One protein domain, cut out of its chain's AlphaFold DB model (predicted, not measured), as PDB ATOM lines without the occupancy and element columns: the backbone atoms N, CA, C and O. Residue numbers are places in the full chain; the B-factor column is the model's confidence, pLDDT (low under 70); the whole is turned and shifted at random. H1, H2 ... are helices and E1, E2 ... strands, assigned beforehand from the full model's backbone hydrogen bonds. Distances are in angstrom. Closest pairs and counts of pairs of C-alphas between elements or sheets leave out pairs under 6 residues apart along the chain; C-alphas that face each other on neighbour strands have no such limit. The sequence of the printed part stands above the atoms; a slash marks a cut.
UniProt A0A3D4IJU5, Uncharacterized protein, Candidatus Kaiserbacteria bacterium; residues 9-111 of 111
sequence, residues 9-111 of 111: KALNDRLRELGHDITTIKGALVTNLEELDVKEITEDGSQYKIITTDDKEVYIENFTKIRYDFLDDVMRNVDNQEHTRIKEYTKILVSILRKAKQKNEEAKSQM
ATOM      1  N   LYS A   9     235.375 239.184 184.522       61.28
ATOM      2  CA  LYS A   9     236.042 239.873 185.631       61.28
ATOM      3  C   LYS A   9     236.453 238.869 186.702       61.28
ATOM      4  O   LYS A   9     237.625 238.836 187.051       61.28
ATOM      5  N   ALA A  10     235.543 237.990 187.118       65.06
ATOM      6  CA  ALA A  10     235.857 236.928 188.073       65.06
ATOM      7  C   ALA A  10     236.947 235.974 187.550       65.06
ATOM      8  O   ALA A  10     237.836 235.579 188.300       65.06
ATOM      9  N   LEU A  11     236.923 235.641 186.253       61.28
ATOM     10  CA  LEU A  11     237.996 234.865 185.627       61.28
ATOM     11  C   LEU A  11     239.324 235.628 185.656       61.28
ATOM     12  O   LEU A  11     240.340 235.056 186.025       61.28
ATOM     13  N   ASN A  12     239.325 236.909 185.288       58.06
ATOM     14  CA  ASN A  12     240.536 237.724 185.279       58.06
ATOM     15  C   ASN A  12     241.129 237.907 186.686       58.06
ATOM     16  O   ASN A  12     242.340 237.802 186.849       58.06
ATOM     17  N   ASP A  13     240.293 238.127 187.698       64.88
ATOM     18  CA  ASP A  13     240.725 238.256 189.092       64.88
ATOM     19  C   ASP A  13     241.313 236.930 189.596       64.88
ATOM     20  O   ASP A  13     242.410 236.914 190.148       64.88
ATOM     21  N   ARG A  14     240.685 235.798 189.260       62.84
ATOM     22  CA  ARG A  14     241.223 234.467 189.564       62.84
ATOM     23  C   ARG A  14     242.535 234.178 188.832       62.84
ATOM     24  O   ARG A  14     243.456 233.645 189.429       62.84
ATOM     25  N   LEU A  15     242.667 234.548 187.558       57.66
ATOM     26  CA  LEU A  15     243.918 234.390 186.799       57.66
ATOM     27  C   LEU A  15     245.050 235.269 187.358       57.66
ATOM     28  O   LEU A  15     246.209 234.852 187.340       57.66
ATOM     29  N   ARG A  16     244.717 236.459 187.875       58.00
ATOM     30  CA  ARG A  16     245.660 237.343 188.578       58.00
ATOM     31  C   ARG A  16     246.090 236.765 189.922       58.00
ATOM     32  O   ARG A  16     247.274 236.824 190.232       58.00
ATOM     33  N   GLU A  17     245.167 236.192 190.693       62.34
ATOM     34  CA  GLU A  17     245.474 235.491 191.951       62.34
ATOM     35  C   GLU A  17     246.360 234.265 191.724       62.34
ATOM     36  O   GLU A  17     247.269 234.007 192.506       62.34
ATOM     37  N   LEU A  18     246.149 233.557 190.613       58.47
ATOM     38  CA  LEU A  18     247.004 232.455 190.170       58.47
ATOM     39  C   LEU A  18     248.366 232.923 189.626       58.47
ATOM     40  O   LEU A  18     249.151 232.101 189.169       58.47
ATOM     41  N   GLY A  19     248.656 234.227 189.633       56.28
ATOM     42  CA  GLY A  19     249.965 234.768 189.265       56.28
ATOM     43  C   GLY A  19     250.370 234.547 187.806       56.28
ATOM     44  O   GLY A  19     251.557 234.614 187.505       56.28
ATOM     45  N   HIS A  20     249.419 234.281 186.901       58.97
ATOM     46  CA  HIS A  20     249.700 233.793 185.542       58.97
ATOM     47  C   HIS A  20     250.507 232.479 185.501       58.97
ATOM     48  O   HIS A  20     251.144 232.187 184.490       58.97
ATOM     49  N   ASP A  21     250.456 231.673 186.564       62.25
ATOM     50  CA  ASP A  21     251.024 230.328 186.577       62.25
ATOM     51  C   ASP A  21     250.205 229.421 185.649       62.25
ATOM     52  O   ASP A  21     249.105 228.959 185.974       62.25
ATOM     53  N   ILE A  22     250.754 229.182 184.459       64.19
ATOM     54  CA  ILE A  22     250.136 228.368 183.411       64.19
ATOM     55  C   ILE A  22     249.922 226.924 183.891       64.19
ATOM     56  O   ILE A  22     248.941 226.293 183.489       64.19
ATOM     57  N   THR A  23     250.761 226.416 184.796       64.38
ATOM     58  CA  THR A  23     250.636 225.077 185.386       64.38
ATOM     59  C   THR A  23     249.429 225.003 186.321       64.38
ATOM     60  O   THR A  23     248.626 224.067 186.239       64.38
ATOM     61  N   THR A  24     249.216 226.024 187.150       64.31
ATOM     62  CA  THR A  24     248.030 226.089 188.020       64.31
ATOM     63  C   THR A  24     246.747 226.360 187.225       64.31
ATOM     64  O   THR A  24     245.699 225.763 187.490       64.31
ATOM     65  N   ILE A  25     246.822 227.192 186.182       62.72
ATOM     66  CA  ILE A  25     245.719 227.441 185.243       62.72
ATOM     67  C   ILE A  25     245.323 226.151 184.504       62.72
ATOM     68  O   ILE A  25     244.133 225.848 184.403       62.72
ATOM     69  N   LYS A  26     246.300 225.352 184.052       64.44
ATOM     70  CA  LYS A  26     246.091 224.017 183.466       64.44
ATOM     71  C   LYS A  26     245.301 223.115 184.414       64.44
ATOM     72  O   LYS A  26     244.300 222.536 184.000       64.44
ATOM     73  N   GLY A  27     245.712 223.035 185.682       64.12
ATOM     74  CA  GLY A  27     245.030 222.222 186.695       64.12
ATOM     75  C   GLY A  27     243.593 222.672 186.991       64.12
ATOM     76  O   GLY A  27     242.749 221.848 187.335       64.12
ATOM     77  N   ALA A  28     243.297 223.965 186.832       61.53
ATOM     78  CA  ALA A  28     241.985 224.537 187.121       61.53
ATOM     79  C   ALA A  28     241.000 224.525 185.936       61.53
ATOM     80  O   ALA A  28     239.791 224.595 186.178       61.53
ATOM     81  N   LEU A  29     241.478 224.497 184.682       59.44
ATOM     82  CA  LEU A  29     240.639 224.794 183.513       59.44
ATOM     83  C   LEU A  29     239.970 223.586 182.844       59.44
ATOM     84  O   LEU A  29     238.787 223.711 182.543       59.44
ATOM     85  N   VAL A  30     240.626 222.445 182.596       56.47
ATOM     86  CA  VAL A  30     239.957 221.287 181.950       56.47
ATOM     87  C   VAL A  30     240.698 219.974 182.236       56.47
ATOM     88  O   VAL A  30     241.918 219.909 182.141       56.47
ATOM     89  N   THR A  31     239.948 218.902 182.502       63.59
ATOM     90  CA  THR A  31     240.422 217.513 182.659       63.59
ATOM     91  C   THR A  31     240.882 216.841 181.352       63.59
ATOM     92  O   THR A  31     241.392 215.727 181.417       63.59
ATOM     93  N   ASN A  32     240.713 217.479 180.182       73.38
ATOM     94  CA  ASN A  32     241.028 216.902 178.870       73.38
ATOM     95  C   ASN A  32     241.546 217.957 177.868       73.38
ATOM     96  O   ASN A  32     240.777 218.592 177.147       73.38
ATOM     97  N   LEU A  33     242.862 218.174 177.850       78.88
ATOM     98  CA  LEU A  33     243.532 219.157 176.984       78.88
ATOM     99  C   LEU A  33     243.513 218.773 175.496       78.88
ATOM    100  O   LEU A  33     243.586 219.656 174.638       78.88
ATOM    101  N   GLU A  34     243.360 217.485 175.185       83.31
ATOM    102  CA  GLU A  34     243.364 216.981 173.808       83.31
ATOM    103  C   GLU A  34     242.218 217.572 172.978       83.31
ATOM    104  O   GLU A  34     242.379 217.839 171.788       83.31
ATOM    105  N   GLU A  35     241.082 217.881 173.611       81.81
ATOM    106  CA  GLU A  35     239.945 218.547 172.960       81.81
ATOM    107  C   GLU A  35     240.272 219.961 172.457       81.81
ATOM    108  O   GLU A  35     239.563 220.505 171.604       81.81
ATOM    109  N   LEU A  36     241.347 220.559 172.976       83.06
ATOM    110  CA  LEU A  36     241.859 221.868 172.585       83.06
ATOM    111  C   LEU A  36     243.068 221.773 171.640       83.06
ATOM    112  O   LEU A  36     243.733 222.782 171.426       83.06
ATOM    113  N   ASP A  37     243.349 220.593 171.079       87.44
ATOM    114  CA  ASP A  37     244.579 220.257 170.339       87.44
ATOM    115  C   ASP A  37     245.860 220.358 171.166       87.44
ATOM    116  O   ASP A  37     246.946 220.524 170.612       87.44
ATOM    117  N   VAL A  38     245.764 220.248 172.488       87.69
ATOM    118  CA  VAL A  38     246.930 220.281 173.365       87.69
ATOM    119  C   VAL A  38     247.185 218.878 173.896       87.69
ATOM    120  O   VAL A  38     246.405 218.346 174.680       87.69
ATOM    121  N   LYS A  39     248.299 218.284 173.469       90.12
ATOM    122  CA  LYS A  39     248.768 216.974 173.931       90.12
ATOM    123  C   LYS A  39     249.437 217.093 175.294       90.12
ATOM    124  O   LYS A  39     249.149 216.324 176.204       90.12
ATOM    125  N   GLU A  40     250.311 218.082 175.451       88.12
ATOM    126  CA  GLU A  40     251.082 218.255 176.676       88.12
ATOM    127  C   GLU A  40     251.426 219.725 176.920       88.12
ATOM    128  O   GLU A  40     251.636 220.501 175.991       88.12
ATOM    129  N   ILE A  41     251.497 220.100 178.196       86.25
ATOM    130  CA  ILE A  41     252.113 221.350 178.640       86.25
ATOM    131  C   ILE A  41     253.109 220.985 179.733       86.25
ATOM    132  O   ILE A  41     252.690 220.432 180.760       86.25
ATOM    133  N   THR A  42     254.381 221.295 179.503       86.94
ATOM    134  CA  THR A  42     255.491 221.137 180.448       86.94
ATOM    135  C   THR A  42     256.089 222.492 180.794       86.94
ATOM    136  O   THR A  42     256.086 223.418 179.985       86.94
ATOM    137  N   GLU A  43     256.586 222.613 182.017       82.06
ATOM    138  CA  GLU A  43     257.356 223.765 182.468       82.06
ATOM    139  C   GLU A  43     258.819 223.338 182.582       82.06
ATOM    140  O   GLU A  43     259.132 222.352 183.247       82.06
ATOM    141  N   ASP A  44     259.701 224.063 181.903       74.81
ATOM    142  CA  ASP A  44     261.144 223.852 181.937       74.81
ATOM    143  C   ASP A  44     261.822 225.147 182.382       74.81
ATOM    144  O   ASP A  44     262.148 226.023 181.574       74.81
ATOM    145  N   GLY A  45     261.964 225.290 183.701       73.62
ATOM    146  CA  GLY A  45     262.628 226.407 184.364       73.62
ATOM    147  C   GLY A  45     262.037 227.772 184.005       73.62
ATOM    148  O   GLY A  45     261.204 228.313 184.720       73.62
ATOM    149  N   SER A  46     262.510 228.351 182.903       72.94
ATOM    150  CA  SER A  46     262.138 229.695 182.453       72.94
ATOM    151  C   SER A  46     261.107 229.761 181.329       72.94
ATOM    152  O   SER A  46     260.798 230.857 180.857       72.94
ATOM    153  N   GLN A  47     260.585 228.624 180.885       79.62
ATOM    154  CA  GLN A  47     259.655 228.558 179.765       79.62
ATOM    155  C   GLN A  47     258.600 227.476 179.971       79.62
ATOM    156  O   GLN A  47     258.843 226.444 180.593       79.62
ATOM    157  N   TYR A  48     257.440 227.701 179.377       85.19
ATOM    158  CA  TYR A  48     256.415 226.701 179.160       85.19
ATOM    159  C   TYR A  48     256.551 226.160 177.743       85.19
ATOM    160  O   TYR A  48     256.619 226.927 176.781       85.19
ATOM    161  N   LYS A  49     256.552 224.837 177.614       90.25
ATOM    162  CA  LYS A  49     256.481 224.128 176.341       90.25
ATOM    163  C   LYS A  49     255.086 223.539 176.189       90.25
ATOM    164  O   LYS A  49     254.635 222.761 177.026       90.25
ATOM    165  N   ILE A  50     254.411 223.902 175.108       89.81
ATOM    166  CA  ILE A  50     253.124 223.343 174.702       89.81
ATOM    167  C   ILE A  50     253.381 222.441 173.499       89.81
ATOM    168  O   ILE A  50     253.935 222.895 172.498       89.81
ATOM    169  N   ILE A  51     252.964 221.183 173.595       91.56
ATOM    170  CA  ILE A  51     252.987 220.214 172.498       91.56
ATOM    171  C   ILE A  51     251.550 220.011 172.040       91.56
ATOM    172  O   ILE A  51     250.670 219.687 172.845       91.56
ATOM    173  N   THR A  52     251.296 220.223 170.755       91.31
ATOM    174  CA  THR A  52     249.977 219.999 170.163       91.31
ATOM    175  C   THR A  52     249.761 218.532 169.795       91.31
ATOM    176  O   THR A  52     250.693 217.729 169.761       91.31
ATOM    177  N   THR A  53     248.517 218.152 169.509       90.75
ATOM    178  CA  THR A  53     248.167 216.788 169.065       90.75
ATOM    179  C   THR A  53     248.773 216.410 167.709       90.75
ATOM    180  O   THR A  53     248.907 215.224 167.423       90.75
ATOM    181  N   ASP A  54     249.178 217.393 166.899       92.38
ATOM    182  CA  ASP A  54     249.952 217.224 165.662       92.38
ATOM    183  C   ASP A  54     251.469 217.435 165.855       92.38
ATOM    184  O   ASP A  54     252.180 217.733 164.896       92.38
ATOM    185  N   ASP A  55     251.951 217.292 167.096       92.06
ATOM    186  CA  ASP A  55     253.362 217.343 167.505       92.06
ATOM    187  C   ASP A  55     254.090 218.662 167.169       92.06
ATOM    188  O   ASP A  55     255.317 218.706 167.062       92.06
ATOM    189  N   LYS A  56     253.357 219.775 167.044       91.81
ATOM    190  CA  LYS A  56     253.963 221.111 166.984       91.81
ATOM    191  C   LYS A  56     254.310 221.587 168.383       91.81
ATOM    192  O   LYS A  56     253.562 221.386 169.338       91.81
ATOM    193  N   GLU A  57     255.426 222.295 168.475       91.94
ATOM    194  CA  GLU A  57     255.952 222.791 169.740       91.94
ATOM    195  C   GLU A  57     255.866 224.316 169.793       91.94
ATOM    196  O   GLU A  57     256.317 225.017 168.883       91.94
ATOM    197  N   VAL A  58     255.278 224.832 170.870       89.56
ATOM    198  CA  VAL A  58     255.209 226.263 171.173       89.56
ATOM    199  C   VAL A  58     255.914 226.511 172.492       89.56
ATOM    200  O   VAL A  58     255.589 225.889 173.502       89.56
ATOM    201  N   TYR A  59     256.845 227.457 172.481       88.00
ATOM    202  CA  TYR A  59     257.601 227.864 173.657       88.00
ATOM    203  C   TYR A  59     257.147 229.253 174.097       88.00
ATOM    204  O   TYR A  59     257.090 230.183 173.289       88.00
ATOM    205  N   ILE A  60     256.799 229.387 175.375       82.94
ATOM    206  CA  ILE A  60     256.335 230.631 175.991       82.94
ATOM    207  C   ILE A  60     257.231 230.916 177.187       82.94
ATOM    208  O   ILE A  60     257.260 230.144 178.137       82.94
ATOM    209  N   GLU A  61     257.952 232.029 177.167       78.19
ATOM    210  CA  GLU A  61     258.760 232.437 178.315       78.19
ATOM    211  C   GLU A  61     257.890 232.729 179.541       78.19
ATOM    212  O   GLU A  61     256.801 233.304 179.444       78.19
ATOM    213  N   ASN A  62     258.387 232.349 180.715       71.81
ATOM    214  CA  ASN A  62     257.739 232.663 181.974       71.81
ATOM    215  C   ASN A  62     257.830 234.179 182.226       71.81
ATOM    216  O   ASN A  62     258.921 234.751 182.303       71.81
ATOM    217  N   PHE A  63     256.675 234.825 182.397       64.00
ATOM    218  CA  PHE A  63     256.550 236.266 182.650       64.00
ATOM    219  C   PHE A  63     257.384 236.751 183.843       64.00
ATOM    220  O   PHE A  63     257.854 237.890 183.858       64.00
ATOM    221  N   THR A  64     257.593 235.882 184.832       60.12
ATOM    222  CA  THR A  64     258.419 236.157 186.009       60.12
ATOM    223  C   THR A  64     259.864 236.457 185.614       60.12
ATOM    224  O   THR A  64     260.449 237.403 186.132       60.12
ATOM    225  N   LYS A  65     260.419 235.731 184.637       62.72
ATOM    226  CA  LYS A  65     261.780 235.964 184.145       62.72
ATOM    227  C   LYS A  65     261.893 237.270 183.369       62.72
ATOM    228  O   LYS A  65     262.787 238.044 183.662       62.72
ATOM    229  N   ILE A  66     260.942 237.567 182.480       60.72
ATOM    230  CA  ILE A  66     260.920 238.835 181.726       60.72
ATOM    231  C   ILE A  66     260.937 240.038 182.684       60.72
ATOM    232  O   ILE A  66     261.607 241.039 182.435       60.72
ATOM    233  N   ARG A  67     260.214 239.937 183.806       54.09
ATOM    234  CA  ARG A  67     260.199 240.972 184.843       54.09
ATOM    235  C   ARG A  67     261.554 241.130 185.538       54.09
ATOM    236  O   ARG A  67     261.938 242.265 185.793       54.09
ATOM    237  N   TYR A  68     262.240 240.038 185.869       56.47
ATOM    238  CA  TYR A  68     263.563 240.103 186.498       56.47
ATOM    239  C   TYR A  68     264.647 240.549 185.516       56.47
ATOM    240  O   TYR A  68     265.411 241.439 185.860       56.47
ATOM    241  N   ASP A  69     264.619 240.076 184.268       64.94
ATOM    242  CA  ASP A  69     265.524 240.535 183.207       64.94
ATOM    243  C   ASP A  69     265.430 242.064 183.016       64.94
ATOM    244  O   ASP A  69     266.443 242.736 182.843       64.94
ATOM    245  N   PHE A  70     264.224 242.638 183.121       60.03
ATOM    246  CA  PHE A  70     264.023 244.092 183.069       60.03
ATOM    247  C   PHE A  70     264.528 244.833 184.320       60.03
ATOM    248  O   PHE A  70     264.989 245.967 184.215       60.03
ATOM    249  N   LEU A  71     264.410 244.233 185.507       64.62
ATOM    250  CA  LEU A  71     264.879 244.832 186.764       64.62
ATOM    251  C   LEU A  71     266.406 244.770 186.907       64.62
ATOM    252  O   LEU A  71     266.992 245.676 187.494       64.62
ATOM    253  N   ASP A  72     267.021 243.731 186.348       70.44
ATOM    254  CA  ASP A  72     268.453 243.443 186.441       70.44
ATOM    255  C   ASP A  72     269.250 243.992 185.236       70.44
ATOM    256  O   ASP A  72     270.420 243.655 185.061       70.44
ATOM    257  N   ASP A  73     268.624 244.840 184.408       67.06
ATOM    258  CA  ASP A  73     269.197 245.466 183.201       67.06
ATOM    259  C   ASP A  73     269.816 244.440 182.222       67.06
ATOM    260  O   ASP A  73     270.829 244.671 181.553       67.06
ATOM    261  N   VAL A  74     269.201 243.255 182.149       70.00
ATOM    262  CA  VAL A  74     269.644 242.158 181.290       70.00
ATOM    263  C   VAL A  74     269.228 242.451 179.853       70.00
ATOM    264  O   VAL A  74     268.052 242.425 179.487       70.00
ATOM    265  N   MET A  75     270.220 242.678 178.996       63.84
ATOM    266  CA  MET A  75     270.009 242.808 177.557       63.84
ATOM    267  C   MET A  75     269.676 241.446 176.941       63.84
ATOM    268  O   MET A  75     270.531 240.566 176.821       63.84
ATOM    269  N   ARG A  76     268.420 241.274 176.519       69.69
ATOM    270  CA  ARG A  76     267.978 240.094 175.772       69.69
ATOM    271  C   ARG A  76     268.607 240.078 174.381       69.69
ATOM    272  O   ARG A  76     268.418 241.001 173.590       69.69
ATOM    273  N   ASN A  77     269.270 238.975 174.050       69.31
ATOM    274  CA  ASN A  77     269.686 238.700 172.681       69.31
ATOM    275  C   ASN A  77     268.490 238.185 171.875       69.31
ATOM    276  O   ASN A  77     267.953 237.120 172.170       69.31
ATOM    277  N   VAL A  78     268.096 238.950 170.860       72.06
ATOM    278  CA  VAL A  78     267.063 238.573 169.889       72.06
ATOM    279  C   VAL A  78     267.757 237.999 168.663       72.06
ATOM    280  O   VAL A  78     268.596 238.669 168.056       72.06
ATOM    281  N   ASP A  79     267.425 236.765 168.293       82.12
ATOM    282  CA  ASP A  79     267.980 236.172 167.076       82.12
ATOM    283  C   ASP A  79     267.203 236.592 165.816       82.12
ATOM    284  O   ASP A  79     266.086 237.114 165.859       82.12
ATOM    285  N   ASN A  80     267.807 236.357 164.652       87.44
ATOM    286  CA  ASN A  80     267.241 236.775 163.372       87.44
ATOM    287  C   ASN A  80     266.008 235.965 162.931       87.44
ATOM    288  O   ASN A  80     265.399 236.334 161.932       87.44
ATOM    289  N   GLN A  81     265.615 234.900 163.633       88.25
ATOM    290  CA  GLN A  81     264.444 234.069 163.329       88.25
ATOM    291  C   GLN A  81     263.301 234.236 164.335       88.25
ATOM    292  O   GLN A  81     262.207 233.710 164.116       88.25
ATOM    293  N   GLU A  82     263.503 235.004 165.403       81.44
ATOM    294  CA  GLU A  82     262.531 235.166 166.483       81.44
ATOM    295  C   GLU A  82     261.166 235.654 165.989       81.44
ATOM    296  O   GLU A  82     260.127 235.115 166.367       81.44
ATOM    297  N   HIS A  83     261.157 236.584 165.036       80.75
ATOM    298  CA  HIS A  83     259.936 237.069 164.395       80.75
ATOM    299  C   HIS A  83     259.150 235.960 163.667       80.75
ATOM    300  O   HIS A  83     257.917 235.971 163.655       80.75
ATOM    301  N   THR A  84     259.849 234.994 163.064       87.00
ATOM    302  CA  THR A  84     259.225 233.851 162.386       87.00
ATOM    303  C   THR A  84     258.615 232.906 163.414       87.00
ATOM    304  O   THR A  84     257.438 232.564 163.284       87.00
ATOM    305  N   ARG A  85     259.349 232.591 164.491       88.25
ATOM    306  CA  ARG A  85     258.836 231.763 165.595       88.25
ATOM    307  C   ARG A  85     257.604 232.383 166.247       88.25
ATOM    308  O   ARG A  85     256.584 231.713 166.370       88.25
ATOM    309  N   ILE A  86     257.635 233.682 166.564       83.94
ATOM    310  CA  ILE A  86     256.479 234.407 167.123       83.94
ATOM    311  C   ILE A  86     255.261 234.273 166.204       83.94
ATOM    312  O   ILE A  86     254.150 234.004 166.671       83.94
ATOM    313  N   LYS A  87     255.448 234.431 164.889       85.19
ATOM    314  CA  LYS A  87     254.359 234.315 163.912       85.19
ATOM    315  C   LYS A  87     253.772 232.903 163.869       85.19
ATOM    316  O   LYS A  87     252.551 232.760 163.777       85.19
ATOM    317  N   GLU A  88     254.609 231.874 163.913       89.25
ATOM    318  CA  GLU A  88     254.176 230.472 163.917       89.25
ATOM    319  C   GLU A  88     253.450 230.108 165.210       89.25
ATOM    320  O   GLU A  88     252.323 229.608 165.160       89.25
ATOM    321  N   TYR A  89     254.024 230.465 166.358       90.94
ATOM    322  CA  TYR A  89     253.426 230.225 167.670       90.94
ATOM    323  C   TYR A  89     252.084 230.935 167.805       90.94
ATOM    324  O   TYR A  89     251.101 230.325 168.218       90.94
ATOM    325  N   THR A  90     251.986 232.190 167.358       86.88
ATOM    326  CA  THR A  90     250.727 232.946 167.404       86.88
ATOM    327  C   THR A  90     249.620 232.252 166.608       86.88
ATOM    328  O   THR A  90     248.482 232.194 167.069       86.88
ATOM    329  N   LYS A  91     249.921 231.683 165.431       88.75
ATOM    330  CA  LYS A  91     248.919 230.940 164.643       88.75
ATOM    331  C   LYS A  91     248.394 229.718 165.396       88.75
ATOM    332  O   LYS A  91     247.184 229.491 165.397       88.75
ATOM    333  N   ILE A  92     249.288 228.961 166.030       88.75
ATOM    334  CA  ILE A  92     248.936 227.774 166.820       88.75
ATOM    335  C   ILE A  92     248.073 228.184 168.019       88.75
ATOM    336  O   ILE A  92     246.969 227.668 168.194       88.75
ATOM    337  N   LEU A  93     248.511 229.189 168.781       87.88
ATOM    338  CA  LEU A  93     247.789 229.699 169.949       87.88
ATOM    339  C   LEU A  93     246.396 230.234 169.590       87.88
ATOM    340  O   LEU A  93     245.424 229.963 170.291       87.88
ATOM    341  N   VAL A  94     246.260 230.943 168.465       87.00
ATOM    342  CA  VAL A  94     244.954 231.402 167.967       87.00
ATOM    343  C   VAL A  94     244.044 230.226 167.604       87.00
ATOM    344  O   VAL A  94     242.838 230.303 167.843       87.00
ATOM    345  N   SER A  95     244.588 229.140 167.048       86.81
ATOM    346  CA  SER A  95     243.816 227.922 166.765       86.81
ATOM    347  C   SER A  95     243.259 227.301 168.049       86.81
ATOM    348  O   SER A  95     242.051 227.074 168.146       86.81
ATOM    349  N   ILE A  96     244.114 227.133 169.064       86.31
ATOM    350  CA  ILE A  96     243.732 226.614 170.388       86.31
ATOM    351  C   ILE A  96     242.638 227.496 171.011       86.31
ATOM    352  O   ILE A  96     241.603 226.997 171.456       86.31
ATOM    353  N   LEU A  97     242.805 228.823 170.973       84.56
ATOM    354  CA  LEU A  97     241.817 229.775 171.497       84.56
ATOM    355  C   LEU A  97     240.461 229.685 170.785       84.56
ATOM    356  O   LEU A  97     239.417 229.801 171.430       84.56
ATOM    357  N   ARG A  98     240.450 229.474 169.464       84.75
ATOM    358  CA  ARG A  98     239.204 229.284 168.705       84.75
ATOM    359  C   ARG A  98     238.477 228.015 169.138       84.75
ATOM    360  O   ARG A  98     237.269 228.081 169.356       84.75
ATOM    361  N   LYS A  99     239.197 226.905 169.323       83.00
ATOM    362  CA  LYS A  99     238.613 225.654 169.833       83.00
ATOM    363  C   LYS A  99     238.071 225.809 171.246       83.00
ATOM    364  O   LYS A  99     236.931 225.434 171.501       83.00
ATOM    365  N   ALA A 100     238.831 226.446 172.135       80.88
ATOM    366  CA  ALA A 100     238.379 226.731 173.495       80.88
ATOM    367  C   ALA A 100     237.093 227.573 173.504       80.88
ATOM    368  O   ALA A 100     236.158 227.283 174.251       80.88
ATOM    369  N   LYS A 101     237.010 228.587 172.632       78.31
ATOM    370  CA  LYS A 101     235.794 229.391 172.465       78.31
ATOM    371  C   LYS A 101     234.612 228.540 171.993       78.31
ATOM    372  O   LYS A 101     233.555 228.626 172.610       78.31
ATOM    373  N   GLN A 102     234.795 227.724 170.955       82.44
ATOM    374  CA  GLN A 102     233.746 226.848 170.431       82.44
ATOM    375  C   GLN A 102     233.223 225.891 171.512       82.44
ATOM    376  O   GLN A 102     232.020 225.818 171.736       82.44
ATOM    377  N   LYS A 103     234.120 225.219 172.242       78.81
ATOM    378  CA  LYS A 103     233.754 224.299 173.331       78.81
ATOM    379  C   LYS A 103     232.965 224.980 174.443       78.81
ATOM    380  O   LYS A 103     232.002 224.429 174.964       78.81
ATOM    381  N   ASN A 104     233.344 226.206 174.788       76.88
ATOM    382  CA  ASN A 104     232.610 227.005 175.760       76.88
ATOM    383  C   ASN A 104     231.211 227.415 175.258       76.88
ATOM    384  O   ASN A 104     230.274 227.485 176.047       76.88
ATOM    385  N   GLU A 105     231.054 227.698 173.964       80.06
ATOM    386  CA  GLU A 105     229.743 227.971 173.361       80.06
ATOM    387  C   GLU A 105     228.861 226.711 173.350       80.06
ATOM    388  O   GLU A 105     227.720 226.781 173.800       80.06
ATOM    389  N   GLU A 106     229.409 225.553 172.963       79.94
ATOM    390  CA  GLU A 106     228.727 224.248 173.022       79.94
ATOM    391  C   GLU A 106     228.238 223.924 174.442       79.94
ATOM    392  O   GLU A 106     227.074 223.569 174.628       79.94
ATOM    393  N   ALA A 107     229.091 224.111 175.454       76.00
ATOM    394  CA  ALA A 107     228.740 223.873 176.853       76.00
ATOM    395  C   ALA A 107     227.590 224.772 177.339       76.00
ATOM    396  O   ALA A 107     226.740 224.326 178.103       76.00
ATOM    397  N   LYS A 108     227.532 226.029 176.876       71.75
ATOM    398  CA  LYS A 108     226.438 226.957 177.209       71.75
ATOM    399  C   LYS A 108     225.124 226.590 176.532       71.75
ATOM    400  O   LYS A 108     224.079 226.872 177.096       71.75
ATOM    401  N   SER A 109     225.164 226.005 175.336       74.31
ATOM    402  CA  SER A 109     223.959 225.561 174.623       74.31
ATOM    403  C   SER A 109     223.360 224.266 175.180       74.31
ATOM    404  O   SER A 109     222.240 223.920 174.817       74.31
ATOM    405  N   GLN A 110     224.101 223.544 176.024       62.53
ATOM    406  CA  GLN A 110     223.659 222.312 176.688       62.53
ATOM    407  C   GLN A 110     223.157 222.538 178.127       62.53
ATOM    408  O   GLN A 110     222.723 221.579 178.767       62.53
ATOM    409  N   MET A 111     223.225 223.776 178.632       52.88
ATOM    410  CA  MET A 111     222.667 224.214 179.921       52.88
ATOM    411  C   MET A 111     221.323 224.907 179.724       52.88
ATOM    412  O   MET A 111     220.459 224.725 180.607       52.88
TER     413      MET A 111
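Overview. This is residues 9 to 111 of the 111 residues of an uncharacterized protein of Candidatus Kaiserbacteria bacterium (UniProt A0A3D4IJU5). A small three-stranded sheet, E1, E2 and E3, has one long helix, H5, crossing one of its faces and running on well past it, so that residues 104 to 111 stick out. H2 and H3 only graze the sheet, H1 lies out beyond H2, and after E3 the chain goes out through H4 and folds back to H5, with residues 67 to 73 and 77 to 84 standing free. The printed part has 103 residues, with five named helices and three strands in the order H1 H2 H3 E1 E2 E3 H4 H5; the sheet's order is E1, E2, E3, antiparallel, and the class is mixed, helices and strands. The whole is only just loose, close to compact, with a radius of gyration of the C-alphas of 15.7 A, and elongated, spanning 51 by 32 by 21 A.

Along the chain. Find C-alpha 38 at (246.930, 220.281, 173.365); from there E1, residues 38 to 44, runs 17.0 A. E2, residues 47 to 52, covers 16.1 A, and E3, residues 57 to 61, covers 13.2 A. Next find C-alpha 82 at (262.531, 235.166, 166.483), where H5, residues 82 to 109, begins its 40.6 A to C-alpha 109 at (223.959, 225.561, 174.623). H1 is residues 9 to 17, H2 residues 22 to 29, H3 residues 33 to 36 and H4 residues 63 to 71.

Arrangement. Begin with the meander E1 E2 E3, each strand the antiparallel neighbour of the one before. In the hairpin E1 and E2, look at N 42 and O 49, 2.9 A apart and within hydrogen-bond range; in the hairpin E2 and E3, N 48 and O 60 are 2.7 A apart. H5 is on the sheet at a height of 10.1 A, in two layers, a helix on one face of a sheet. It runs across the strands, at 81 degrees to E3 on the local plane, and its closest C-alphas to E3 are those of Tyr 89 and Val 58, 5.6 A. H3 touches H5, which touches it with residues 96 to 100 alone; the closest C-alphas of the two are those of Leu 36 and Ile 96, 5.6 A apart. H2 only grazes the sheet with residues 22 to 26; its closest C-alphas to E1 are those of Thr 23 and Glu 43, 7.4 A. H1 and H2 are close but not clearly touching, with Leu 15 and Ile 25 closest at 7.3 A between C-alphas. H4 is not on the sheet, and it is apart from H5. In H1, H2, H4 and H5 every O i to N i+4 pair is within hydrogen-bond range; H3 is too short for such a pair.

Size, cuts and confidence. The farthest C-alphas, those of Asp 73 and Gln 110, are 51.5 A apart. The printed part has no cut and no long link; H4 to H5 is short, and the other links are tight. The mean pLDDT of the printed part is 75.5, with low confidence at residues 9 to 31, 63 to 71, 73, 75 to 77 and 110 to 111.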